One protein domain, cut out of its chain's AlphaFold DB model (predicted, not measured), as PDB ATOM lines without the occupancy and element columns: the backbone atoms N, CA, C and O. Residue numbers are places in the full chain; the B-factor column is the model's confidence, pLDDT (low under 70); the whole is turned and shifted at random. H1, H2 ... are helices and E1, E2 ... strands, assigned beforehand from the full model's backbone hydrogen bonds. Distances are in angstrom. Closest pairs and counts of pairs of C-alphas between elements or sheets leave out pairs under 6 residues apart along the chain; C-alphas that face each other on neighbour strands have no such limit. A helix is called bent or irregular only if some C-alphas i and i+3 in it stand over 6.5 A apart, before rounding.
ATOM      1  N   PHE A 261      91.114 217.117 100.860       95.94
ATOM      2  CA  PHE A 261      89.804 216.484 100.666       95.94
ATOM      3  C   PHE A 261      88.676 217.336 101.269       95.94
ATOM      4  O   PHE A 261      87.707 217.670 100.586       95.94
ATOM      5  N   ARG A 262      88.846 217.816 102.512       94.50
ATOM      6  CA  ARG A 262      87.919 218.791 103.119       94.50
ATOM      7  C   ARG A 262      87.818 220.088 102.309       94.50
ATOM      8  O   ARG A 262      86.720 220.610 102.155       94.50
ATOM      9  N   ALA A 263      88.931 220.615 101.801       91.56
ATOM     10  CA  ALA A 263      88.957 221.879 101.061       91.56
ATOM     11  C   ALA A 263      88.155 221.826  99.745       91.56
ATOM     12  O   ALA A 263      87.501 222.808  99.388       91.56
ATOM     13  N   HIS A 264      88.143 220.685  99.050       91.56
ATOM     14  CA  HIS A 264      87.296 220.498  97.867       91.56
ATOM     15  C   HIS A 264      85.818 220.238  98.216       91.56
ATOM     16  O   HIS A 264      84.935 220.677  97.479       91.56
ATOM     17  N   LEU A 265      85.519 219.592  99.346       93.44
ATOM     18  CA  LEU A 265      84.136 219.316  99.761       93.44
ATOM     19  C   LEU A 265      83.445 220.473 100.512       93.44
ATOM     20  O   LEU A 265      82.218 220.502 100.585       93.44
ATOM     21  N   ASN A 266      84.191 221.450 101.034       89.69
ATOM     22  CA  ASN A 266      83.620 222.696 101.555       89.69
ATOM     23  C   ASN A 266      82.791 223.423 100.478       89.69
ATOM     24  O   ASN A 266      83.150 223.429  99.303       89.69
ATOM     25  N   GLY A 267      81.687 224.054 100.887       87.31
ATOM     26  CA  GLY A 267      80.759 224.749  99.982       87.31
ATOM     27  C   GLY A 267      79.741 223.834  99.288       87.31
ATOM     28  O   GLY A 267      78.734 224.331  98.780       87.31
ATOM     29  N   MET A 268      79.933 222.509  99.320       91.62
ATOM     30  CA  MET A 268      78.935 221.546  98.842       91.62
ATOM     31  C   MET A 268      77.653 221.606  99.676       91.62
ATOM     32  O   MET A 268      77.671 221.716 100.905       91.62
ATOM     33  N   ARG A 269      76.517 221.471  98.997       93.38
ATOM     34  CA  ARG A 269      75.197 221.392  99.605       93.38
ATOM     35  C   ARG A 269      75.013 220.110 100.406       93.38
ATOM     36  O   ARG A 269      74.586 220.164 101.557       93.38
ATOM     37  N   ALA A 270      75.319 218.972  99.794       96.06
ATOM     38  CA  ALA A 270      75.187 217.657 100.403       96.06
ATOM     39  C   ALA A 270      76.309 216.719  99.943       96.06
ATOM     40  O   ALA A 270      76.848 216.876  98.845       96.06
ATOM     41  N   LEU A 271      76.616 215.723 100.770       98.25
ATOM     42  CA  LEU A 271      77.464 214.586 100.405       98.25
ATOM     43  C   LEU A 271      76.587 213.336 100.345       98.25
ATOM     44  O   LEU A 271      75.929 213.027 101.341       98.25
ATOM     45  N   ARG A 272      76.563 212.637  99.201       98.56
ATOM     46  CA  ARG A 272      75.873 211.346  99.049       98.56
ATOM     47  C   ARG A 272      76.852 210.197  99.257       98.56
ATOM     48  O   ARG A 272      77.910 210.133  98.633       98.56
ATOM     49  N   PHE A 273      76.497 209.302 100.172       98.31
ATOM     50  CA  PHE A 273      77.373 208.250 100.689       98.31
ATOM     51  C   PHE A 273      77.047 206.857 100.113       98.31
ATOM     52  O   PHE A 273      77.244 205.852 100.790       98.31
ATOM     53  N   MET A 274      76.534 206.789  98.878       97.62
ATOM     54  CA  MET A 274      76.029 205.554  98.260       97.62
ATOM     55  C   MET A 274      77.118 204.475  98.134       97.62
ATOM     56  O   MET A 274      76.967 203.388  98.701       97.62
ATOM     57  N   ASP A 275      78.246 204.805  97.494       96.62
ATOM     58  CA  ASP A 275      79.422 203.929  97.436       96.62
ATOM     59  C   ASP A 275      80.018 203.724  98.829       96.62
ATOM     60  O   ASP A 275      80.294 202.596  99.218       96.62
ATOM     61  N   TRP A 276      80.162 204.788  99.628       97.81
ATOM     62  CA  TRP A 276      80.719 204.690 100.985       97.81
ATOM     63  C   TRP A 276      79.937 203.741 101.903       97.81
ATOM     64  O   TRP A 276      80.523 203.220 102.840       97.81
ATOM     65  N   GLY A 277      78.646 203.496 101.670       97.06
ATOM     66  CA  GLY A 277      77.847 202.527 102.431       97.06
ATOM     67  C   GLY A 277      77.814 201.110 101.852       97.06
ATOM     68  O   GLY A 277      77.034 200.299 102.350       97.06
ATOM     69  N   HIS A 278      78.564 200.832 100.774       97.25
ATOM     70  CA  HIS A 278      78.419 199.633  99.932       97.25
ATOM     71  C   HIS A 278      76.932 199.319  99.676       97.25
ATOM     72  O   HIS A 278      76.430 198.248 100.024       97.25
ATOM     73  N   THR A 279      76.197 200.314  99.153       95.94
ATOM     74  CA  THR A 279      74.725 200.265  99.041       95.94
ATOM     75  C   THR A 279      74.254 199.225  98.026       95.94
ATOM     76  O   THR A 279      73.307 198.484  98.299       95.94
ATOM     77  N   ASN A 280      74.907 199.165  96.863       96.50
ATOM     78  CA  ASN A 280      74.598 198.180  95.830       96.50
ATOM     79  C   ASN A 280      74.997 196.772  96.295       96.50
ATOM     80  O   ASN A 280      76.028 196.584  96.933       96.50
ATOM     81  N   ASP A 281      74.137 195.794  96.011       96.69
ATOM     82  CA  ASP A 281      74.263 194.375  96.375       96.69
ATOM     83  C   ASP A 281      74.401 194.076  97.883       96.69
ATOM     84  O   ASP A 281      74.619 192.926  98.288       96.69
ATOM     85  N   SER A 282      74.192 195.093  98.729       96.88
ATOM     86  CA  SER A 282      74.384 195.023 100.174       96.88
ATOM     87  C   SER A 282      73.545 193.936 100.845       96.88
ATOM     88  O   SER A 282      72.389 193.685 100.502       96.88
ATOM     89  N   THR A 283      74.126 193.325 101.876       97.62
ATOM     90  CA  THR A 283      73.468 192.327 102.739       97.62
ATOM     91  C   THR A 283      73.400 192.757 104.207       97.62
ATOM     92  O   THR A 283      73.113 191.937 105.074       97.62
ATOM     93  N   LEU A 284      73.658 194.039 104.493       98.19
ATOM     94  CA  LEU A 284      73.563 194.609 105.836       98.19
ATOM     95  C   LEU A 284      72.093 194.714 106.272       98.19
ATOM     96  O   LEU A 284      71.328 195.487 105.696       98.19
ATOM     97  N   ALA A 285      71.714 193.935 107.289       98.31
ATOM     98  CA  ALA A 285      70.333 193.832 107.765       98.31
ATOM     99  C   ALA A 285      70.131 194.321 109.208       98.31
ATOM    100  O   ALA A 285      69.165 195.035 109.493       98.31
ATOM    101  N   ASN A 286      71.028 193.951 110.128       98.62
ATOM    102  CA  ASN A 286      70.879 194.220 111.560       98.62
ATOM    103  C   ASN A 286      71.820 195.343 112.008       98.62
ATOM    104  O   ASN A 286      72.918 195.499 111.474       98.62
ATOM    105  N   TRP A 287      71.434 196.108 113.035       98.31
ATOM    106  CA  TRP A 287      72.287 197.181 113.562       98.31
ATOM    107  C   TRP A 287      73.640 196.673 114.080       98.31
ATOM    108  O   TRP A 287      74.649 197.368 113.953       98.31
ATOM    109  N   ALA A 288      73.686 195.461 114.639       97.62
ATOM    110  CA  ALA A 288      74.911 194.852 115.157       97.62
ATOM    111  C   ALA A 288      75.999 194.654 114.084       97.62
ATOM    112  O   ALA A 288      77.175 194.846 114.386       97.62
ATOM    113  N   ASP A 289      75.602 194.350 112.843       97.19
ATOM    114  CA  ASP A 289      76.501 193.936 111.754       97.19
ATOM    115  C   ASP A 289      77.194 195.115 111.044       97.19
ATOM    116  O   ASP A 289      78.043 194.909 110.179       97.19
ATOM    117  N   ARG A 290      76.798 196.356 111.356       97.44
ATOM    118  CA  ARG A 290      77.265 197.576 110.676       97.44
ATOM    119  C   ARG A 290      78.743 197.899 110.998       97.44
ATOM    120  O   ARG A 290      79.194 197.623 112.115       97.44
ATOM    121  N   PRO A 291      79.453 198.616 110.109       97.62
ATOM    122  CA  PRO A 291      80.804 199.099 110.381       97.62
ATOM    123  C   PRO A 291      80.813 200.242 111.416       97.62
ATOM    124  O   PRO A 291      79.904 201.081 111.477       97.62
ATOM    125  N   LYS A 292      81.857 200.291 112.247       97.62
ATOM    126  CA  LYS A 292      82.041 201.202 113.393       97.62
ATOM    127  C   LYS A 292      83.330 202.011 113.219       97.62
ATOM    128  O   LYS A 292      84.291 201.565 112.607       97.62
ATOM    129  N   LYS A 293      83.414 203.205 113.819       97.06
ATOM    130  CA  LYS A 293      84.621 204.059 113.702       97.06
ATOM    131  C   LYS A 293      85.894 203.441 114.303       97.06
ATOM    132  O   LYS A 293      86.979 203.887 113.944       97.06
ATOM    133  N   ALA A 294      85.750 202.480 115.217       96.94
ATOM    134  CA  ALA A 294      86.858 201.770 115.848       96.94
ATOM    135  C   ALA A 294      87.462 200.678 114.946       96.94
ATOM    136  O   ALA A 294      88.648 200.385 115.092       96.94
ATOM    137  N   ASP A 295      86.677 200.146 114.000       98.19
ATOM    138  CA  ASP A 295      87.083 199.072 113.094       98.19
ATOM    139  C   ASP A 295      88.400 199.423 112.382       98.19
ATOM    140  O   ASP A 295      88.641 200.585 112.026       98.19
ATOM    141  N   ALA A 296      89.271 198.425 112.228       97.38
ATOM    142  CA  ALA A 296      90.651 198.552 111.778       97.38
ATOM    143  C   ALA A 296      90.735 199.318 110.454       97.38
ATOM    144  O   ALA A 296      91.403 200.354 110.400       97.38
ATOM    145  N   THR A 297      89.956 198.880 109.465       97.62
ATOM    146  CA  THR A 297      89.756 199.537 108.169       97.62
ATOM    147  C   THR A 297      88.274 199.868 107.962       97.62
ATOM    148  O   THR A 297      87.401 199.335 108.648       97.62
ATOM    149  N   TRP A 298      87.974 200.756 107.013       97.69
ATOM    150  CA  TRP A 298      86.611 201.106 106.581       97.69
ATOM    151  C   TRP A 298      86.296 200.588 105.159       97.69
ATOM    152  O   TRP A 298      85.320 201.006 104.548       97.69
ATOM    153  N   THR A 299      87.116 199.647 104.677       96.44
ATOM    154  CA  THR A 299      87.027 198.895 103.404       96.44
ATOM    155  C   THR A 299      86.302 197.550 103.558       96.44
ATOM    156  O   THR A 299      86.293 196.705 102.668       96.44
ATOM    157  N   GLY A 300      85.729 197.292 104.739       94.50
ATOM    158  CA  GLY A 300      85.056 196.032 105.041       94.50
ATOM    159  C   GLY A 300      83.811 195.797 104.182       94.50
ATOM    160  O   GLY A 300      83.327 196.681 103.482       94.50
ATOM    161  N   LYS A 301      83.218 194.602 104.304       94.56
ATOM    162  CA  LYS A 301      82.046 194.141 103.528       94.56
ATOM    163  C   LYS A 301      80.924 195.185 103.349       94.56
ATOM    164  O   LYS A 301      80.268 195.194 102.312       94.56
ATOM    165  N   TYR A 302      80.699 196.047 104.340       96.50
ATOM    166  CA  TYR A 302      79.640 197.064 104.351       96.50
ATOM    167  C   TYR A 302      80.162 198.519 104.331       96.50
ATOM    168  O   TYR A 302      79.423 199.439 104.672       96.50
ATOM    169  N   GLY A 303      81.428 198.718 103.964       96.38
ATOM    170  CA  GLY A 303      82.043 200.024 103.749       96.38
ATOM    171  C   GLY A 303      82.247 200.856 105.017       96.38
ATOM    172  O   GLY A 303      82.591 200.365 106.096       96.38
ATOM    173  N   VAL A 304      82.045 202.160 104.858       98.44
ATOM    174  CA  VAL A 304      82.381 203.212 105.810       98.44
ATOM    175  C   VAL A 304      81.328 203.323 106.925       98.44
ATOM    176  O   VAL A 304      80.126 203.342 106.657       98.44
ATOM    177  N   PRO A 305      81.730 203.485 108.201       98.31
ATOM    178  CA  PRO A 305      80.794 203.693 109.305       98.31
ATOM    179  C   PRO A 305      79.873 204.904 109.100       98.31
ATOM    180  O   PRO A 305      80.344 206.009 108.824       98.31
ATOM    181  N   LEU A 306      78.575 204.764 109.393       98.69
ATOM    182  CA  LEU A 306      77.608 205.877 109.338       98.69
ATOM    183  C   LEU A 306      78.034 207.076 110.215       98.69
ATOM    184  O   LEU A 306      77.903 208.233 109.823       98.69
ATOM    185  N   ALA A 307      78.636 206.811 111.380       98.50
ATOM    186  CA  ALA A 307      79.222 207.843 112.247       98.50
ATOM    187  C   ALA A 307      80.481 208.511 111.654       98.50
ATOM    188  O   ALA A 307      80.835 209.627 112.040       98.50
ATOM    189  N   ALA A 308      81.192 207.844 110.740       98.62
ATOM    190  CA  ALA A 308      82.265 208.467 109.976       98.62
ATOM    191  C   ALA A 308      81.659 209.405 108.917       98.62
ATOM    192  O   ALA A 308      81.942 210.599 108.984       98.62
ATOM    193  N   MET A 309      80.736 208.922 108.073       98.69
ATOM    194  CA  MET A 309      79.992 209.725 107.080       98.69
ATOM    195  C   MET A 309      79.427 211.028 107.679       98.69
ATOM    196  O   MET A 309      79.741 212.126 107.216       98.69
ATOM    197  N   VAL A 310      78.675 210.926 108.783       98.56
ATOM    198  CA  VAL A 310      78.112 212.083 109.506       98.56
ATOM    199  C   VAL A 310      79.208 213.034 109.997       98.56
ATOM    200  O   VAL A 310      79.080 214.251 109.868       98.56
ATOM    201  N   SER A 311      80.326 212.507 110.505       98.06
ATOM    202  CA  SER A 311      81.449 213.348 110.940       98.06
ATOM    203  C   SER A 311      82.233 214.002 109.794       98.06
ATOM    204  O   SER A 311      82.936 214.974 110.057       98.06
ATOM    205  N   LEU A 312      82.119 213.527 108.545       98.06
ATOM    206  CA  LEU A 312      82.604 214.258 107.368       98.06
ATOM    207  C   LEU A 312      81.628 215.370 106.978       98.06
ATOM    208  O   LEU A 312      82.059 216.509 106.821       98.06
ATOM    209  N   ALA A 313      80.328 215.066 106.894       97.12
ATOM    210  CA  ALA A 313      79.293 216.056 106.591       97.12
ATOM    211  C   ALA A 313      79.354 217.248 107.565       97.12
ATOM    212  O   ALA A 313      79.406 218.393 107.125       97.12
ATOM    213  N   ASN A 314      79.498 216.990 108.872       96.00
ATOM    214  CA  ASN A 314      79.762 218.027 109.875       96.00
ATOM    215  C   ASN A 314      81.069 218.799 109.604       96.00
ATOM    216  O   ASN A 314      81.099 220.024 109.711       96.00
ATOM    217  N   ALA A 315      82.160 218.105 109.255       94.31
ATOM    218  CA  ALA A 315      83.484 218.706 109.063       94.31
ATOM    219  C   ALA A 315      83.606 219.596 107.810       94.31
ATOM    220  O   ALA A 315      84.581 220.346 107.717       94.31
ATOM    221  N   VAL A 316      82.649 219.534 106.881       92.69
ATOM    222  CA  VAL A 316      82.514 220.458 105.733       92.69
ATOM    223  C   VAL A 316      81.178 221.222 105.739       92.69
ATOM    224  O   VAL A 316      80.827 221.895 104.776       92.69
ATOM    225  N   GLN A 317      80.432 221.110 106.845       90.94
ATOM    226  CA  GLN A 317      79.106 221.685 107.105       90.94
ATOM    227  C   GLN A 317      78.006 221.378 106.071       90.94
ATOM    228  O   GLN A 317      77.031 222.125 105.992       90.94
ATOM    229  N   ALA A 318      78.112 220.279 105.322       93.06
ATOM    230  CA  ALA A 318      77.122 219.836 104.336       93.06
ATOM    231  C   ALA A 318      75.896 219.138 104.973       93.06
ATOM    232  O   ALA A 318      75.902 218.749 106.146       93.06
ATOM    233  N   ASP A 319      74.833 218.960 104.184       95.88
ATOM    234  CA  ASP A 319      73.744 218.028 104.492       95.88
ATOM    235  C   ASP A 319      74.232 216.582 104.248       95.88
ATOM    236  O   ASP A 319      75.024 216.323 103.337       95.88
ATOM    237  N   ALA A 320      73.776 215.623 105.056       98.12
ATOM    238  CA  ALA A 320      74.193 214.224 104.933       98.12
ATOM    239  C   ALA A 320      73.164 213.428 104.122       98.12
ATOM    240  O   ALA A 320      72.042 213.236 104.591       98.12
ATOM    241  N   TRP A 321      73.529 212.954 102.929       98.69
ATOM    242  CA  TRP A 321      72.671 212.109 102.096       98.69
ATOM    243  C   TRP A 321      73.092 210.647 102.236       98.69
ATOM    244  O   TRP A 321      74.138 210.221 101.748       98.69
ATOM    245  N   VAL A 322      72.274 209.888 102.962       98.50
ATOM    246  CA  VAL A 322      72.575 208.529 103.417       98.50
ATOM    247  C   VAL A 322      71.610 207.518 102.808       98.50
ATOM    248  O   VAL A 322      70.392 207.716 102.805       98.50
ATOM    249  N   ASN A 323      72.170 206.418 102.315       98.44
ATOM    250  CA  ASN A 323      71.426 205.297 101.765       98.44
ATOM    251  C   ASN A 323      71.199 204.242 102.858       98.44
ATOM    252  O   ASN A 323      72.132 203.811 103.535       98.44
ATOM    253  N   ILE A 324      69.949 203.825 103.040       98.56
ATOM    254  CA  ILE A 324      69.558 202.742 103.944       98.56
ATOM    255  C   ILE A 324      69.569 201.417 103.155       98.56
ATOM    256  O   ILE A 324      68.885 201.347 102.129       98.56
ATOM    257  N   PRO A 325      70.305 200.374 103.595       97.75
ATOM    258  CA  PRO A 325      70.415 199.105 102.870       97.75
ATOM    259  C   PRO A 325      69.077 198.392 102.613       97.75
ATOM    260  O   PRO A 325      68.171 198.422 103.444       97.75
ATOM    261  N   THR A 326      68.987 197.658 101.502       97.69
ATOM    262  CA  THR A 326      67.797 196.883 101.070       97.69
ATOM    263  C   THR A 326      67.343 195.805 102.063       97.69
ATOM    264  O   THR A 326      66.182 195.386 102.075       97.69
ATOM    265  N   GLU A 327      68.262 195.330 102.900       98.06
ATOM    266  CA  GLU A 327      67.996 194.304 103.912       98.06
ATOM    267  C   GLU A 327      67.745 194.897 105.309       98.06
ATOM    268  O   GLU A 327      67.459 194.150 106.241       98.06
ATOM    269  N   ALA A 328      67.816 196.227 105.468       98.44
ATOM    270  CA  ALA A 328      67.742 196.900 106.761       98.44
ATOM    271  C   ALA A 328      66.414 196.642 107.496       98.44
ATOM    272  O   ALA A 328      65.331 197.061 107.067       98.44
ATOM    273  N   THR A 329      66.533 195.996 108.654       98.75
ATOM    274  CA  THR A 329      65.473 195.795 109.651       98.75
ATOM    275  C   THR A 329      65.014 197.116 110.276       98.75
ATOM    276  O   THR A 329      65.737 198.109 110.253       98.75
ATOM    277  N   ASP A 330      63.829 197.139 110.891       98.81
ATOM    278  CA  ASP A 330      63.343 198.344 111.583       98.81
ATOM    279  C   ASP A 330      64.264 198.758 112.740       98.81
ATOM    280  O   ASP A 330      64.499 199.948 112.921       98.81
ATOM    281  N   ASP A 331      64.879 197.807 113.458       98.81
ATOM    282  CA  ASP A 331      65.906 198.108 114.469       98.81
ATOM    283  C   ASP A 331      67.116 198.848 113.868       98.81
ATOM    284  O   ASP A 331      67.564 199.855 114.427       98.81
ATOM    285  N   TYR A 332      67.603 198.418 112.695       98.88
ATOM    286  CA  TYR A 332      68.654 199.145 111.979       98.88
ATOM    287  C   TYR A 332      68.226 200.589 111.695       98.88
ATOM    288  O   TYR A 332      68.996 201.515 111.948       98.88
ATOM    289  N   VAL A 333      66.997 200.799 111.214       98.94
ATOM    290  CA  VAL A 333      66.488 202.136 110.869       98.94
ATOM    291  C   VAL A 333      66.292 203.009 112.113       98.94
ATOM    292  O   VAL A 333      66.728 204.159 112.114       98.94
ATOM    293  N   HIS A 334      65.711 202.471 113.189       98.88
ATOM    294  CA  HIS A 334      65.564 203.158 114.476       98.88
ATOM    295  C   HIS A 334      66.924 203.621 115.010       98.88
ATOM    296  O   HIS A 334      67.106 204.781 115.383       98.88
ATOM    297  N   ASN A 335      67.919 202.733 115.024       98.88
ATOM    298  CA  ASN A 335      69.229 203.057 115.578       98.88
ATOM    299  C   ASN A 335      70.074 203.942 114.638       98.88
ATOM    300  O   ASN A 335      70.810 204.808 115.123       98.88
ATOM    301  N   ALA A 336      69.893 203.836 113.316       98.81
ATOM    302  CA  ALA A 336      70.417 204.800 112.349       98.81
ATOM    303  C   ALA A 336      69.810 206.195 112.571       98.81
ATOM    304  O   ALA A 336      70.555 207.172 112.655       98.81
ATOM    305  N   GLY A 337      68.488 206.289 112.755       98.81
ATOM    306  CA  GLY A 337      67.775 207.526 113.079       98.81
ATOM    307  C   GLY A 337      68.321 208.202 114.338       98.81
ATOM    308  O   GLY A 337      68.666 209.383 114.294       98.81
ATOM    309  N   LYS A 338      68.516 207.442 115.424       98.88
ATOM    310  CA  LYS A 338      69.136 207.928 116.676       98.88
ATOM    311  C   LYS A 338      70.564 208.432 116.469       98.88
ATOM    312  O   LYS A 338      70.926 209.482 117.004       98.88
ATOM    313  N   LEU A 339      71.382 207.716 115.695       98.81
ATOM    314  CA  LEU A 339      72.757 208.123 115.381       98.81
ATOM    315  C   LEU A 339      72.764 209.435 114.584       98.81
ATOM    316  O   LEU A 339      73.436 210.386 114.974       98.81
ATOM    317  N   LEU A 340      71.962 209.516 113.523       98.69
ATOM    318  CA  LEU A 340      71.804 210.713 112.696       98.69
ATOM    319  C   LEU A 340      71.317 211.907 113.535       98.69
ATOM    320  O   LEU A 340      71.930 212.970 113.497       98.69
ATOM    321  N   LYS A 341      70.279 211.722 114.360       98.44
ATOM    322  CA  LYS A 341      69.712 212.758 115.238       98.44
ATOM    323  C   LYS A 341      70.706 213.281 116.280       98.44
ATOM    324  O   LYS A 341      70.683 214.472 116.587       98.44
ATOM    325  N   SER A 342      71.551 212.407 116.831       98.38
ATOM    326  CA  SER A 342      72.496 212.750 117.905       98.38
ATOM    327  C   SER A 342      73.852 213.265 117.418       98.38
ATOM    328  O   SER A 342      74.487 214.027 118.143       98.38
ATOM    329  N   GLN A 343      74.303 212.876 116.220       98.19
ATOM    330  CA  GLN A 343      75.642 213.215 115.719       98.19
ATOM    331  C   GLN A 343      75.656 214.259 114.595       98.19
ATOM    332  O   GLN A 343      76.676 214.925 114.431       98.19
ATOM    333  N   LEU A 344      74.581 214.419 113.814       97.38
ATOM    334  CA  LEU A 344      74.542 215.382 112.707       97.38
ATOM    335  C   LEU A 344      74.260 216.803 113.220       97.38
ATOM    336  O   LEU A 344      73.275 217.012 113.937       97.38
ATOM    337  N   ASP A 345      75.087 217.768 112.797       93.88
ATOM    338  CA  ASP A 345      74.992 219.195 113.146       93.88
ATOM    339  C   ASP A 345      73.541 219.701 113.101       93.88
ATOM    340  O   ASP A 345      72.798 219.397 112.165       93.88
ATOM    341  N   THR A 346      73.115 220.468 114.111       92.56
ATOM    342  CA  THR A 346      71.705 220.867 114.280       92.56
ATOM    343  C   THR A 346      71.154 221.698 113.122       92.56
ATOM    344  O   THR A 346      69.943 221.720 112.918       92.56
ATOM    345  N   GLN A 347      72.022 222.348 112.344       89.00
ATOM    346  CA  GLN A 347      71.662 223.096 111.144       89.00
ATOM    347  C   GLN A 347      71.658 222.216 109.884       89.00
ATOM    348  O   GLN A 347      71.152 222.651 108.849       89.00
ATOM    349  N   SER A 348      72.247 221.015 109.913       91.94
ATOM    350  CA  SER A 348      72.270 220.065 108.789       91.94
ATOM    351  C   SER A 348      70.981 219.255 108.679       91.94
ATOM    352  O   SER A 348      70.420 218.776 109.673       91.94
ATOM    353  N   GLN A 349      70.526 219.097 107.438       94.25
ATOM    354  CA  GLN A 349      69.472 218.172 107.045       94.25
ATOM    355  C   GLN A 349      70.072 216.781 106.812       94.25
ATOM    356  O   GLN A 349      71.234 216.649 106.420       94.25
ATOM    357  N   VAL A 350      69.259 215.746 107.021       97.94
ATOM    358  CA  VAL A 350      69.556 214.392 106.551       97.94
ATOM    359  C   VAL A 350      68.657 214.077 105.362       97.94
ATOM    360  O   VAL A 350      67.433 214.168 105.462       97.94
ATOM    361  N   LEU A 351      69.264 213.714 104.237       98.69
ATOM    362  CA  LEU A 351      68.564 213.184 103.074       98.69
ATOM    363  C   LEU A 351      68.586 211.658 103.217       98.69
ATOM    364  O   LEU A 351      69.654 211.049 103.209       98.69
ATOM    365  N   VAL A 352      67.418 211.055 103.424       98.81
ATOM    366  CA  VAL A 352      67.258 209.612 103.640       98.81
ATOM    367  C   VAL A 352      66.752 208.994 102.349       98.81
ATOM    368  O   VAL A 352      65.626 209.256 101.925       98.81
ATOM    369  N   GLU A 353      67.591 208.171 101.734       98.69
ATOM    370  CA  GLU A 353      67.270 207.378 100.552       98.69
ATOM    371  C   GLU A 353      67.214 205.905 100.967       98.69
ATOM    372  O   GLU A 353      68.074 205.428 101.706       98.69
ATOM    373  N   TYR A 354      66.204 205.162 100.520       98.56
ATOM    374  CA  TYR A 354      66.182 203.710 100.690       98.56
ATOM    375  C   TYR A 354      66.768 203.068  99.433       98.56
ATOM    376  O   TYR A 354      66.267 203.316  98.331       98.56
ATOM    377  N   ASN A 355      67.794 202.226  99.617       96.06
ATOM    378  CA  ASN A 355      68.510 201.525  98.549       96.06
ATOM    379  C   ASN A 355      69.178 202.492  97.528       96.06
ATOM    380  O   ASN A 355      69.283 203.696  97.766       96.06
ATOM    381  N   ASN A 356      69.654 201.960  96.403       97.44
ATOM    382  CA  ASN A 356      70.045 202.671  95.189       97.44
ATOM    383  C   ASN A 356      69.401 201.982  93.965       97.44
ATOM    384  O   ASN A 356      69.156 200.775  93.995       97.44
ATOM    385  N   GLU A 357      69.096 202.751  92.915       96.31
ATOM    386  CA  GLU A 357      68.474 202.305  91.651       96.31
ATOM    387  C   GLU A 357      67.467 201.127  91.750       96.31
ATOM    388  O   GLU A 357      67.679 200.064  91.159       96.31
ATOM    389  N   PRO A 358      66.331 201.267  92.457       96.44
ATOM    390  CA  PRO A 358      65.367 200.182  92.678       96.44
ATOM    391  C   PRO A 358      64.712 199.565  91.428       96.44
ATOM    392  O   PRO A 358      64.012 198.570  91.563       96.44
ATOM    393  N   TRP A 359      64.906 200.107  90.225       95.06
ATOM    394  CA  TRP A 359      64.490 199.499  88.946       95.06
ATOM    395  C   TRP A 359      65.579 198.635  88.298       95.06
ATOM    396  O   TRP A 359      65.292 197.896  87.355       95.06
ATOM    397  N   ASN A 360      66.838 198.771  88.722       94.56
ATOM    398  CA  ASN A 360      67.969 198.221  87.992       94.56
ATOM    399  C   ASN A 360      68.145 196.729  88.309       94.56
ATOM    400  O   ASN A 360      68.733 196.332  89.315       94.56
ATOM    401  N   GLY A 361      67.621 195.896  87.407       94.25
ATOM    402  CA  GLY A 361      67.641 194.438  87.512       94.25
ATOM    403  C   GLY A 361      69.017 193.773  87.430       94.25
ATOM    404  O   GLY A 361      69.073 192.552  87.571       94.25
ATOM    405  N   GLN A 362      70.098 194.532  87.213       91.00
ATOM    406  CA  GLN A 362      71.468 194.021  87.332       91.00
ATOM    407  C   GLN A 362      71.853 193.779  88.798       91.00
ATOM    408  O   GLN A 362      72.553 192.811  89.086       91.00
ATOM    409  N   PHE A 363      71.350 194.601  89.725       95.50
ATOM    410  CA  PHE A 363      71.649 194.470  91.148       95.50
ATOM    411  C   PHE A 363      70.750 193.437  91.848       95.50
ATOM    412  O   PHE A 363      69.531 193.361  91.639       95.50
ATOM    413  N   ARG A 364      71.328 192.704  92.804       96.50
ATOM    414  CA  ARG A 364      70.658 191.790  93.742       96.50
ATOM    415  C   ARG A 364      69.459 192.440  94.430       96.50
ATOM    416  O   ARG A 364      68.446 191.764  94.630       96.50
ATOM    417  N   GLN A 365      69.548 193.728  94.776       96.19
ATOM    418  CA  GLN A 365      68.474 194.447  95.467       96.19
ATOM    419  C   GLN A 365      67.130 194.399  94.722       96.19
ATOM    420  O   GLN A 365      66.092 194.247  95.365       96.19
ATOM    421  N   TYR A 366      67.132 194.438  93.385       97.75
ATOM    422  CA  TYR A 366      65.915 194.331  92.569       97.75
ATOM    423  C   TYR A 366      65.202 192.988  92.775       97.75
ATOM    424  O   TYR A 366      63.981 192.928  92.919       97.75
ATOM    425  N   ASN A 367      65.971 191.899  92.840       97.31
ATOM    426  CA  ASN A 367      65.434 190.558  93.055       97.31
ATOM    427  C   ASN A 367      64.987 190.358  94.511       97.31
ATOM    428  O   ASN A 367      63.868 189.911  94.729       97.31
ATOM    429  N   SER A 368      65.775 190.816  95.490       97.75
ATOM    430  CA  SER A 368      65.389 190.809  96.913       97.75
ATOM    431  C   SER A 368      64.056 191.529  97.161       97.75
ATOM    432  O   SER A 368      63.144 190.979  97.781       97.75
ATOM    433  N   MET A 369      63.892 192.745  96.624       98.31
ATOM    434  CA  MET A 369      62.638 193.497  96.739       98.31
ATOM    435  C   MET A 369      61.478 192.834  95.989       98.31
ATOM    436  O   MET A 369      60.346 192.908  96.460       98.31
ATOM    437  N   TYR A 370      61.732 192.161  94.862       98.56
ATOM    438  CA  TYR A 370      60.704 191.387  94.166       98.56
ATOM    439  C   TYR A 370      60.227 190.193  94.995       98.56
ATOM    440  O   TYR A 370      59.023 190.005  95.139       98.56
ATOM    441  N   ASP A 371      61.140 189.418  95.577       98.38
ATOM    442  CA  ASP A 371      60.785 188.235  96.365       98.38
ATOM    443  C   ASP A 371      59.994 188.640  97.624       98.38
ATOM    444  O   ASP A 371      58.978 188.024  97.957       98.38
ATOM    445  N   LYS A 372      60.370 189.764  98.255       98.44
ATOM    446  CA  LYS A 372      59.606 190.411  99.339       98.44
ATOM    447  C   LYS A 372      58.223 190.899  98.873       98.44
ATOM    448  O   LYS A 372      57.233 190.669  99.565       98.44
ATOM    449  N   ALA A 373      58.121 191.513  97.690       98.50
ATOM    450  CA  ALA A 373      56.848 191.930  97.090       98.50
ATOM    451  C   ALA A 373      55.921 190.736  96.791       98.50
ATOM    452  O   ALA A 373      54.716 190.802  97.034       98.50
ATOM    453  N   VAL A 374      56.478 189.625  96.300       98.50
ATOM    454  CA  VAL A 374      55.748 188.372  96.053       98.50
ATOM    455  C   VAL A 374      55.281 187.736  97.364       98.50
ATOM    456  O   VAL A 374      54.149 187.260  97.425       98.50
ATOM    457  N   GLY A 375      56.089 187.795  98.426       98.19
ATOM    458  CA  GLY A 375      55.691 187.356  99.767       98.19
ATOM    459  C   GLY A 375      54.498 188.127 100.352       98.19
ATOM    460  O   GLY A 375      53.712 187.549 101.096       98.19
ATOM    461  N   LEU A 376      54.326 189.404  99.986       98.00
ATOM    462  CA  LEU A 376      53.211 190.247 100.443       98.00
ATOM    463  C   LEU A 376      51.968 190.185  99.543       98.00
ATOM    464  O   LEU A 376      50.846 190.286 100.038       98.00
ATOM    465  N   TRP A 377      52.144 190.066  98.222       97.62
ATOM    466  CA  TRP A 377      51.069 190.300  97.242       97.62
ATOM    467  C   TRP A 377      50.858 189.167  96.230       97.62
ATOM    468  O   TRP A 377      50.021 189.307  95.333       97.62
ATOM    469  N   GLY A 378      51.601 188.065  96.353       97.75
ATOM    470  CA  GLY A 378      51.660 186.995  95.359       97.75
ATOM    471  C   GLY A 378      52.443 187.391  94.104       97.75
ATOM    472  O   GLY A 378      52.919 188.518  93.966       97.75
ATOM    473  N   VAL A 379      52.583 186.456  93.164       97.75
ATOM    474  CA  VAL A 379      53.224 186.708  91.860       97.75
ATOM    475  C   VAL A 379      52.344 187.662  91.029       97.75
ATOM    476  O   VAL A 379      51.131 187.439  90.972       97.75
ATOM    477  N   PRO A 380      52.900 188.710  90.383       96.25
ATOM    478  CA  PRO A 380      52.129 189.592  89.504       96.25
ATOM    479  C   PRO A 380      51.509 188.817  88.336       96.25
ATOM    480  O   PRO A 380      52.149 187.942  87.756       96.25
ATOM    481  N   ASP A 381      50.271 189.157  87.967       95.56
ATOM    482  CA  ASP A 381      49.558 188.562  86.831       95.56
ATOM    483  C   ASP A 381      49.606 189.484  85.594       95.56
ATOM    484  O   ASP A 381      48.873 190.482  85.549       95.56
ATOM    485  N   PRO A 382      50.383 189.148  84.543       94.00
ATOM    486  CA  PRO A 382      50.473 189.968  83.335       94.00
ATOM    487  C   PRO A 382      49.130 190.160  82.618       94.00
ATOM    488  O   PRO A 382      48.938 191.166  81.941       94.00
ATOM    489  N   LYS A 383      48.155 189.252  82.802       94.62
ATOM    490  CA  LYS A 383      46.800 189.393  82.229       94.62
ATOM    491  C   LYS A 383      45.994 190.514  82.889       94.62
ATOM    492  O   LYS A 383      44.990 190.948  82.333       94.62
ATOM    493  N   LYS A 384      46.432 190.983  84.060       90.69
ATOM    494  CA  LYS A 384      45.899 192.153  84.773       90.69
ATOM    495  C   LYS A 384      46.773 193.401  84.573       90.69
ATOM    496  O   LYS A 384      46.623 194.359  85.324       90.69
ATOM    497  N   GLY A 385      47.699 193.373  83.607       88.50
ATOM    498  CA  GLY A 385      48.657 194.449  83.347       88.50
ATOM    499  C   GLY A 385      49.775 194.567  84.387       88.50
ATOM    500  O   GLY A 385      50.415 195.604  84.438       88.50
ATOM    501  N   GLN A 386      49.994 193.544  85.222       93.50
ATOM    502  CA  GLN A 386      50.923 193.602  86.356       93.50
ATOM    503  C   GLN A 386      52.302 193.049  85.987       93.50
ATOM    504  O   GLN A 386      52.410 191.967  85.405       93.50
ATOM    505  N   SER A 387      53.359 193.746  86.397       95.31
ATOM    506  CA  SER A 387      54.753 193.385  86.120       95.31
ATOM    507  C   SER A 387      55.608 193.198  87.382       95.31
ATOM    508  O   SER A 387      55.325 193.735  88.455       95.31
ATOM    509  N   LYS A 388      56.728 192.471  87.231       96.62
ATOM    510  CA  LYS A 388      57.797 192.386  88.245       96.62
ATOM    511  C   LYS A 388      58.330 193.774  88.628       96.62
ATOM    512  O   LYS A 388      58.555 194.029  89.806       96.62
ATOM    513  N   HIS A 389      58.464 194.667  87.648       95.44
ATOM    514  CA  HIS A 389      58.942 196.041  87.830       95.44
ATOM    515  C   HIS A 389      58.026 196.852  88.755       95.44
ATOM    516  O   HIS A 389      58.487 197.413  89.744       95.44
ATOM    517  N   GLU A 390      56.711 196.844  88.517       95.38
ATOM    518  CA  GLU A 390      55.748 197.527  89.397       95.38
ATOM    519  C   GLU A 390      55.697 196.923  90.803       95.38
ATOM    520  O   GLU A 390      55.472 197.654  91.767       95.38
ATOM    521  N   TRP A 391      55.907 195.609  90.944       97.69
ATOM    522  CA  TRP A 391      56.013 194.956  92.253       97.69
ATOM    523  C   TRP A 391      57.208 195.492  93.038       97.69
ATOM    524  O   TRP A 391      57.055 195.876  94.198       97.69
ATOM    525  N   VAL A 392      58.374 195.585  92.392       98.31
ATOM    526  CA  VAL A 392      59.576 196.152  93.008       98.31
ATOM    527  C   VAL A 392      59.380 197.629  93.353       98.31
ATOM    528  O   VAL A 392      59.690 198.021  94.474       98.31
ATOM    529  N   LEU A 393      58.806 198.440  92.458       97.94
ATOM    530  CA  LEU A 393      58.573 199.866  92.726       97.94
ATOM    531  C   LEU A 393      57.525 200.118  93.823       97.94
ATOM    532  O   LEU A 393      57.700 201.038  94.621       97.94
ATOM    533  N   ASN A 394      56.473 199.294  93.922       98.19
ATOM    534  CA  ASN A 394      55.559 199.347  95.067       98.19
ATOM    535  C   ASN A 394      56.294 198.986  96.365       98.19
ATOM    536  O   ASN A 394      56.167 199.708  97.350       98.19
ATOM    537  N   TYR A 395      57.071 197.896  96.380       98.69
ATOM    538  CA  TYR A 395      57.794 197.476  97.582       98.69
ATOM    539  C   TYR A 395      58.826 198.515  98.026       98.69
ATOM    540  O   TYR A 395      58.891 198.852  99.207       98.69
ATOM    541  N   HIS A 396      59.585 199.069  97.080       98.69
ATOM    542  CA  HIS A 396      60.546 200.139  97.328       98.69
ATOM    543  C   HIS A 396      59.881 201.370  97.942       98.69
ATOM    544  O   HIS A 396      60.309 201.807  99.007       98.69
ATOM    545  N   ALA A 397      58.806 201.883  97.336       98.69
ATOM    546  CA  ALA A 397      58.126 203.072  97.845       98.69
ATOM    547  C   ALA A 397      57.464 202.838  99.214       98.69
ATOM    548  O   ALA A 397      57.553 203.700 100.088       98.69
ATOM    549  N   MET A 398      56.872 201.656  99.431       98.75
ATOM    550  CA  MET A 398      56.329 201.247 100.731       98.75
ATOM    551  C   MET A 398      57.423 201.206 101.800       98.75
ATOM    552  O   MET A 398      57.238 201.730 102.899       98.75
ATOM    553  N   ARG A 399      58.570 200.590 101.487       98.81
ATOM    554  CA  ARG A 399      59.665 200.444 102.444       98.81
ATOM    555  C   ARG A 399      60.369 201.773 102.708       98.81
ATOM    556  O   ARG A 399      60.700 202.044 103.856       98.81
ATOM    557  N   LEU A 400      60.512 202.630 101.695       98.88
ATOM    558  CA  LEU A 400      60.976 204.008 101.854       98.88
ATOM    559  C   LEU A 400      60.059 204.803 102.791       98.88
ATOM    560  O   LEU A 400      60.570 205.494 103.666       98.88
ATOM    561  N   ALA A 401      58.733 204.689 102.653       98.88
ATOM    562  CA  ALA A 401      57.795 205.352 103.558       98.88
ATOM    563  C   ALA A 401      58.003 204.895 105.013       98.88
ATOM    564  O   ALA A 401      58.321 205.727 105.856       98.88
ATOM    565  N   GLN A 402      57.998 203.581 105.275       98.88
ATOM    566  CA  GLN A 402      58.286 203.022 106.608       98.88
ATOM    567  C   GLN A 402      59.625 203.511 107.184       98.88
ATOM    568  O   GLN A 402      59.686 203.963 108.327       98.88
ATOM    569  N   VAL A 403      60.700 203.451 106.386       98.88
ATOM    570  CA  VAL A 403      62.038 203.936 106.766       98.88
ATOM    571  C   VAL A 403      61.984 205.410 107.175       98.88
ATOM    572  O   VAL A 403      62.572 205.819 108.175       98.88
ATOM    573  N   CYS A 404      61.243 206.205 106.413       98.75
ATOM    574  CA  CYS A 404      61.060 207.626 106.637       98.75
ATOM    575  C   CYS A 404      60.237 207.962 107.872       98.75
ATOM    576  O   CYS A 404      60.610 208.882 108.601       98.75
ATOM    577  N   ASP A 405      59.163 207.228 108.128       98.62
ATOM    578  CA  ASP A 405      58.305 207.442 109.288       98.62
ATOM    579  C   ASP A 405      59.057 207.084 110.580       98.62
ATOM    580  O   ASP A 405      59.011 207.845 111.548       98.62
ATOM    581  N   ILE A 406      59.867 206.014 110.559       98.88
ATOM    582  CA  ILE A 406      60.786 205.652 111.651       98.88
ATOM    583  C   ILE A 406      61.822 206.761 111.896       98.88
ATOM    584  O   ILE A 406      61.943 207.249 113.020       98.88
ATOM    585  N   VAL A 407      62.564 207.212 110.871       98.88
ATOM    586  CA  VAL A 407      63.598 208.250 111.071       98.88
ATOM    587  C   VAL A 407      62.979 209.595 111.475       98.88
ATOM    588  O   VAL A 407      63.544 210.295 112.317       98.88
ATOM    589  N   LYS A 408      61.799 209.957 110.955       98.75
ATOM    590  CA  LYS A 408      61.064 211.159 111.384       98.75
ATOM    591  C   LYS A 408      60.597 211.050 112.839       98.75
ATOM    592  O   LYS A 408      60.724 212.033 113.565       98.75
ATOM    593  N   ALA A 409      60.150 209.877 113.291       98.69
ATOM    594  CA  ALA A 409      59.805 209.639 114.693       98.69
ATOM    595  C   ALA A 409      61.021 209.774 115.630       98.69
ATOM    596  O   ALA A 409      60.930 210.472 116.637       98.69
ATOM    597  N   GLU A 410      62.178 209.202 115.269       98.75
ATOM    598  CA  GLU A 410      63.432 209.342 116.037       98.75
ATOM    599  C   GLU A 410      63.964 210.790 116.062       98.75
ATOM    600  O   GLU A 410      64.626 211.205 117.014       98.75
ATOM    601  N   PHE A 411      63.656 211.597 115.040       98.56
ATOM    602  CA  PHE A 411      63.949 213.034 115.045       98.56
ATOM    603  C   PHE A 411      62.937 213.858 115.865       98.56
ATOM    604  O   PHE A 411      63.288 214.942 116.336       98.56
ATOM    605  N   GLY A 412      61.709 213.372 116.068       98.19
ATOM    606  CA  GLY A 412      60.687 214.012 116.902       98.19
ATOM    607  C   GLY A 412      60.369 215.446 116.464       98.19
ATOM    608  O   GLY A 412      59.985 215.695 115.323       98.19
ATOM    609  N   SER A 413      60.572 216.419 117.361       97.44
ATOM    610  CA  SER A 413      60.421 217.857 117.069       97.44
ATOM    611  C   SER A 413      61.279 218.351 115.898       97.44
ATOM    612  O   SER A 413      60.940 219.340 115.254       97.44
ATOM    613  N   ASP A 414      62.384 217.664 115.605       97.50
ATOM    614  CA  ASP A 414      63.308 217.991 114.522       97.50
ATOM    615  C   ASP A 414      62.988 217.264 113.205       97.50
ATOM    616  O   ASP A 414      63.786 217.348 112.272       97.50
ATOM    617  N   ALA A 415      61.850 216.567 113.075       98.06
ATOM    618  CA  ALA A 415      61.502 215.796 111.871       98.06
ATOM    619  C   ALA A 415      61.594 216.605 110.556       98.06
ATOM    620  O   ALA A 415      61.891 216.044 109.504       98.06
ATOM    621  N   GLY A 416      61.439 217.936 110.605       95.94
ATOM    622  CA  GLY A 416      61.657 218.836 109.462       95.94
ATOM    623  C   GLY A 416      63.098 218.884 108.914       95.94
ATOM    624  O   GLY A 416      63.298 219.332 107.782       95.94
ATOM    625  N   ARG A 417      64.096 218.400 109.673       95.88
ATOM    626  CA  ARG A 417      65.481 218.176 109.212       95.88
ATOM    627  C   ARG A 417      65.628 216.909 108.365       95.88
ATOM    628  O   ARG A 417      66.627 216.790 107.662       95.88
ATOM    629  N   VAL A 418      64.663 215.990 108.403       98.56
ATOM    630  CA  VAL A 418      64.648 214.787 107.561       98.56
ATOM    631  C   VAL A 418      64.062 215.136 106.190       98.56
ATOM    632  O   VAL A 418      63.068 215.863 106.084       98.56
ATOM    633  N   LYS A 419      64.689 214.634 105.126       98.00
ATOM    634  CA  LYS A 419      64.244 214.767 103.735       98.00
ATOM    635  C   LYS A 419      64.253 213.396 103.076       98.00
ATOM    636  O   LYS A 419      65.304 212.838 102.794       98.00
ATOM    637  N   CYS A 420      63.070 212.850 102.858       98.56
ATOM    638  CA  CYS A 420      62.877 211.526 102.296       98.56
ATOM    639  C   CYS A 420      62.944 211.538 100.777       98.56
ATOM    640  O   CYS A 420      62.118 212.187 100.132       98.56
ATOM    641  N   VAL A 421      63.924 210.824 100.226       98.81
ATOM    642  CA  VAL A 421      64.271 210.846  98.807       98.81
ATOM    643  C   VAL A 421      63.830 209.551  98.131       98.81
ATOM    644  O   VAL A 421      64.376 208.479  98.384       98.81
ATOM    645  N   LEU A 422      62.856 209.669  97.230       98.75
ATOM    646  CA  LEU A 422      62.494 208.622  96.282       98.75
ATOM    647  C   LEU A 422      63.424 208.714  95.066       98.75
ATOM    648  O   LEU A 422      63.238 209.582  94.216       98.75
ATOM    649  N   ASN A 423      64.411 207.826  94.975       97.62
ATOM    650  CA  ASN A 423      65.198 207.642  93.757       97.62
ATOM    651  C   ASN A 423      64.330 207.035  92.633       97.62
ATOM    652  O   ASN A 423      63.478 206.177  92.870       97.62
ATOM    653  N   ALA A 424      64.518 207.507  91.399       97.31
ATOM    654  CA  ALA A 424      63.723 207.112  90.239       97.31
ATOM    655  C   ALA A 424      64.520 207.174  88.920       97.31
ATOM    656  O   ALA A 424      65.381 208.032  88.727       97.31
ATOM    657  N   GLN A 425      64.198 206.279  87.982       96.31
ATOM    658  CA  GLN A 425      64.858 206.199  86.677       96.31
ATOM    659  C   GLN A 425      64.568 207.456  85.841       96.31
ATOM    660  O   GLN A 425      63.402 207.762  85.578       96.31
ATOM    661  N   ALA A 426      65.602 208.172  85.384       95.56
ATOM    662  CA  ALA A 426      65.413 209.377  84.568       95.56
ATOM    663  C   ALA A 426      64.694 209.066  83.241       95.56
ATOM    664  O   ALA A 426      63.685 209.691  82.915       95.56
ATOM    665  N   SER A 427      65.155 208.043  82.516       92.19
ATOM    666  CA  SER A 427      64.513 207.595  81.279       92.19
ATOM    667  C   SER A 427      63.152 206.950  81.557       92.19
ATOM    668  O   SER A 427      63.072 205.882  82.162       92.19
ATOM    669  N   GLY A 428      62.067 207.618  81.150       84.75
ATOM    670  CA  GLY A 428      60.686 207.111  81.199       84.75
ATOM    671  C   GLY A 428      60.052 206.941  82.592       84.75
ATOM    672  O   GLY A 428      58.851 206.687  82.686       84.75
ATOM    673  N   GLY A 429      60.805 207.094  83.685       91.62
ATOM    674  CA  GLY A 429      60.325 206.780  85.036       91.62
ATOM    675  C   GLY A 429      59.284 207.744  85.619       91.62
ATOM    676  O   GLY A 429      58.629 207.392  86.599       91.62
ATOM    677  N   SER A 430      59.066 208.921  85.023       95.00
ATOM    678  CA  SER A 430      58.139 209.939  85.550       95.00
ATOM    679  C   SER A 430      56.690 209.434  85.658       95.00
ATOM    680  O   SER A 430      55.992 209.753  86.625       95.00
ATOM    681  N   TRP A 431      56.251 208.572  84.730       95.38
ATOM    682  CA  TRP A 431      54.954 207.893  84.818       95.38
ATOM    683  C   TRP A 431      54.906 206.902  85.988       95.38
ATOM    684  O   TRP A 431      53.932 206.903  86.743       95.38
ATOM    685  N   ASN A 432      55.966 206.108  86.186       95.56
ATOM    686  CA  ASN A 432      56.062 205.168  87.308       95.56
ATOM    687  C   ASN A 432      56.017 205.911  88.651       95.56
ATOM    688  O   ASN A 432      55.292 205.503  89.553       95.56
ATOM    689  N   VAL A 433      56.714 207.042  88.776       97.19
ATOM    690  CA  VAL A 433      56.691 207.849  90.005       97.19
ATOM    691  C   VAL A 433      55.283 208.347  90.332       97.19
ATOM    692  O   VAL A 433      54.854 208.222  91.477       97.19
ATOM    693  N   LEU A 434      54.541 208.860  89.344       96.44
ATOM    694  CA  LEU A 434      53.194 209.398  89.574       96.44
ATOM    695  C   LEU A 434      52.104 208.344  89.792       96.44
ATOM    696  O   LEU A 434      51.157 208.623  90.521       96.44
ATOM    697  N   ASN A 435      52.197 207.177  89.150       94.88
ATOM    698  CA  ASN A 435      51.112 206.185  89.140       94.88
ATOM    699  C   ASN A 435      51.410 204.955  90.013       94.88
ATOM    700  O   ASN A 435      50.482 204.268  90.436       94.88
ATOM    701  N   VAL A 436      52.687 204.689  90.304       96.12
ATOM    702  CA  VAL A 436      53.148 203.503  91.041       96.12
ATOM    703  C   VAL A 436      53.803 203.908  92.359       96.12
ATOM    704  O   VAL A 436      53.302 203.523  93.410       96.12
ATOM    705  N   SER A 437      54.878 204.702  92.343       97.50
ATOM    706  CA  SER A 437      55.698 204.929  93.544       97.50
ATOM    707  C   SER A 437      55.068 205.891  94.558       97.50
ATOM    708  O   SER A 437      54.943 205.536  95.725       97.50
ATOM    709  N   LEU A 438      54.643 207.096  94.156       98.06
ATOM    710  CA  LEU A 438      54.050 208.060  95.097       98.06
ATOM    711  C   LEU A 438      52.699 207.576  95.673       98.06
ATOM    712  O   LEU A 438      52.534 207.637  96.895       98.06
ATOM    713  N   PRO A 439      51.758 207.015  94.882       97.31
ATOM    714  CA  PRO A 439      50.526 206.460  95.444       97.31
ATOM    715  C   PRO A 439      50.760 205.139  96.191       97.31
ATOM    716  O   PRO A 439      50.088 204.884  97.188       97.31
ATOM    717  N   CYS A 440      51.700 204.310  95.715       97.19
ATOM    718  CA  CYS A 440      51.990 202.954  96.194       97.19
ATOM    719  C   CYS A 440      50.720 202.112  96.440       97.19
ATOM    720  O   CYS A 440      50.448 201.707  97.573       97.19
ATOM    721  N   PRO A 441      49.901 201.828  95.409       96.81
ATOM    722  CA  PRO A 441      48.584 201.210  95.586       96.81
ATOM    723  C   PRO A 441      48.612 199.814  96.237       96.81
ATOM    724  O   PRO A 441      47.577 199.347  96.713       96.81
ATOM    725  N   LYS A 442      49.769 199.137  96.279       97.06
ATOM    726  CA  LYS A 442      49.956 197.861  96.991       97.06
ATOM    727  C   LYS A 442      50.448 198.015  98.434       97.06
ATOM    728  O   LYS A 442      50.096 197.188  99.273       97.06
ATOM    729  N   GLY A 443      51.253 199.037  98.722       97.56
ATOM    730  CA  GLY A 443      51.837 199.276 100.045       97.56
ATOM    731  C   GLY A 443      51.031 200.226 100.928       97.56
ATOM    732  O   GLY A 443      51.000 200.049 102.143       97.56
ATOM    733  N   ALA A 444      50.306 201.178 100.336       97.94
ATOM    734  CA  ALA A 444      49.449 202.114 101.059       97.94
ATOM    735  C   ALA A 444      48.401 201.433 101.971       97.94
ATOM    736  O   ALA A 444      48.226 201.893 103.099       97.94
ATOM    737  N   PRO A 445      47.763 200.302 101.586       98.19
ATOM    738  CA  PRO A 445      46.880 199.553 102.487       98.19
ATOM    739  C   PRO A 445      47.591 198.863 103.664       98.19
ATOM    740  O   PRO A 445      46.921 198.467 104.612       98.19
ATOM    741  N   ILE A 446      48.919 198.691 103.604       97.31
ATOM    742  CA  ILE A 446      49.733 198.071 104.664       97.31
ATOM    743  C   ILE A 446      50.213 199.131 105.668       97.31
ATOM    744  O   ILE A 446      50.195 198.875 106.869       97.31
ATOM    745  N   ILE A 447      50.615 200.316 105.193       97.00
ATOM    746  CA  ILE A 447      51.103 201.417 106.052       97.00
ATOM    747  C   ILE A 447      49.992 202.379 106.513       97.00
ATOM    748  O   ILE A 447      50.184 203.142 107.453       97.00
ATOM    749  N   GLY A 448      48.810 202.334 105.888       97.38
ATOM    750  CA  GLY A 448      47.631 203.127 106.264       97.38
ATOM    751  C   GLY A 448      47.483 204.475 105.544       97.38
ATOM    752  O   GLY A 448      46.490 205.168 105.754       97.38
ATOM    753  N   HIS A 449      48.427 204.847 104.678       97.19
ATOM    754  CA  HIS A 449      48.423 206.093 103.904       97.19
ATOM    755  C   HIS A 449      49.188 205.938 102.580       97.19
ATOM    756  O   HIS A 449      49.939 204.986 102.384       97.19
ATOM    757  N   ALA A 450      49.032 206.892 101.657       96.25
ATOM    758  CA  ALA A 450      49.864 206.945 100.453       96.25
ATOM    759  C   ALA A 450      51.332 207.245 100.817       96.25
ATOM    760  O   ALA A 450      51.600 208.074 101.692       96.25
ATOM    761  N   CYS A 451      52.285 206.620 100.120       98.12
ATOM    762  CA  CYS A 451      53.722 206.826 100.366       98.12
ATOM    763  C   CYS A 451      54.171 208.274 100.095       98.12
ATOM    764  O   CYS A 451      55.112 208.762 100.717       98.12
ATOM    765  N   GLU A 452      53.444 209.001  99.241       97.75
ATOM    766  CA  GLU A 452      53.616 210.436  99.003       97.75
ATOM    767  C   GLU A 452      53.576 211.295 100.283       97.75
ATOM    768  O   GLU A 452      54.141 212.389 100.291       97.75
ATOM    769  N   GLN A 453      52.942 210.827 101.363       97.75
ATOM    770  CA  GLN A 453      52.871 211.562 102.632       97.75
ATOM    771  C   GLN A 453      54.201 211.518 103.409       97.75
ATOM    772  O   GLN A 453      54.576 212.507 104.038       97.75
ATOM    773  N   SER A 454      54.954 210.418 103.301       98.31
ATOM    774  CA  SER A 454      56.262 210.240 103.952       98.31
ATOM    775  C   SER A 454      57.423 210.748 103.093       98.31
ATOM    776  O   SER A 454      58.431 211.205 103.634       98.31
ATOM    777  N   ILE A 455      57.287 210.692 101.763       98.31
ATOM    778  CA  ILE A 455      58.303 211.102 100.777       98.31
ATOM    779  C   ILE A 455      58.326 212.634 100.633       98.31
ATOM    780  O   ILE A 455      57.318 213.249 100.286       98.31
ATOM    781  N   ASP A 456      59.482 213.272 100.834       98.06
ATOM    782  CA  ASP A 456      59.643 214.726 100.673       98.06
ATOM    783  C   ASP A 456      60.041 215.122  99.243       98.06
ATOM    784  O   ASP A 456      59.642 216.183  98.771       98.06
ATOM    785  N   VAL A 457      60.857 214.299  98.578       97.62
ATOM    786  CA  VAL A 457      61.626 214.638  97.369       97.62
ATOM    787  C   VAL A 457      61.646 213.449  96.406       97.62
ATOM    788  O   VAL A 457      61.690 212.299  96.841       97.62
ATOM    789  N   VAL A 458      61.683 213.720  95.100       98.56
ATOM    790  CA  VAL A 458      62.037 212.721  94.079       98.56
ATOM    791  C   VAL A 458      63.418 213.052  93.521       98.56
ATOM    792  O   VAL A 458      63.703 214.215  93.239       98.56
ATOM    793  N   ALA A 459      64.276 212.050  93.347       98.56
ATOM    794  CA  ALA A 459      65.597 212.208  92.752       98.56
ATOM    795  C   ALA A 459      65.774 211.328  91.510       98.56
ATOM    796  O   ALA A 459      65.285 210.202  91.477       98.56
ATOM    797  N   ILE A 460      66.508 211.823  90.515       98.38
ATOM    798  CA  ILE A 460      66.841 211.088  89.281       98.38
ATOM    799  C   ILE A 460      68.355 211.081  89.023       98.38
ATOM    800  O   ILE A 460      69.075 211.912  89.574       98.38
ATOM    801  N   ALA A 461      68.844 210.189  88.162       97.25
ATOM    802  CA  ALA A 461      70.178 210.294  87.564       97.25
ATOM    803  C   ALA A 461      70.047 210.786  86.114       97.25
ATOM    804  O   ALA A 461      69.796 209.981  85.213       97.25
TER     805      ALA A 461
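AT A GLANCE: This is residues 261 to 461 of the 679 residues of an uncharacterized protein of Albitalea terrae (UniProt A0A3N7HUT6). A curled sheet of five parallel strands wraps like part of a barrel round the long helix H5, and H2, H3 and H6 are on the same face of the sheet, in two layers. H4 crosses H5 at residues 388 to 396, and the loop of residues 381 to 386 sticks out. The printed part has 201 residues, with seven named helices and five named strands in the order H1 E1 H2 E2 H3 E3 H4 H5 E4 H6 H7 E5, class mixed. The sheet order is E1 E2 E3 E4 E5. The whole is compact, with a radius of gyration of the C-alphas of 16.7 A, and elongated, spanning 55 by 34 by 32 A.

HOW THE PARTS SIT: Begin with the strongly twisted sheet, at edge strand E1, residues 270 to 272, beside E2, residues 319 to 324; N 321 and O 271, 2.9 A apart, are within hydrogen-bond range. Next comes E3, residues 350 to 354, with N 324 and O 353 at 2.8 A. E4, residues 418 to 424, is staggered: its residues 418 to 421 pair with E3, N 419 and O 350 at 2.8 A, and its residues 421 to 424 with edge strand E5, residues 457 to 460, N 424 and O 459 at 2.8 A. The hub is H5, residues 388 to 417, irregular, with a kink of 119 degrees near residue 411 and C-alphas 410 and 413 9.1 A apart. With residues 403 to 411 alone it touches H3, residues 330 to 343, at a steep tilt of 40 degrees, the same way; the closest C-alphas, of Gly 337 and Val 407, are 4.7 A apart. H4, residues 364 to 377, touches H5 about perpendicular, at 86 degrees, closest at C-alphas Tyr 370 and Val 392, 5.0 A. H6, residues 429 to 437, touches H5 closest at C-alphas Ala 397 and Ser 437, 5.3 A; H7, residues 444 to 447, only just touches it, with 3 pairs of C-alphas within 8 A, the closest Met 398 and Ala 444, 6.9 A. H2, residues 306 to 315, touches H3 at a shallow tilt of 25 degrees, closest at C-alphas Val 310 and Gln 343, 6.8 A. H1, residues 261 to 265, is close to H2 but not clearly touching, its closest C-alphas, Arg 262 and Ala 315, being 7.4 A apart. Four strand-helix-strand units, parallel neighbour strands with helices between, have right-handed crossovers: E1 H2 E2, E2 H3 E3, E3 H4 H5 E4, and E4 H6 H7 E5. Every O i to N i+4 pair is within range in H1, H2, H3 and H4, against 21 of 26 in H5 and 4 of 5 in H6; H7 is too short for one.

IN THESE COORDINATES: Find C-alpha 261 at (89.804, 216.484, 100.666), where H1 begins. H5 runs 34.1 A from C-alpha 388 at (57.797, 192.386, 88.245), H4 20.0 A, H3 19.7 A and E4 19.0 A. E5 ends at C-alpha 460, (66.841, 211.088, 89.281).

THE WHOLE: The C-alphas farthest apart, of Ala 263 and Lys 383, are 56.5 A apart. The printed part has no cut; the link E1 to H2, 33 residues, is long. Its mean pLDDT is 96.9, and no printed residue is under 70.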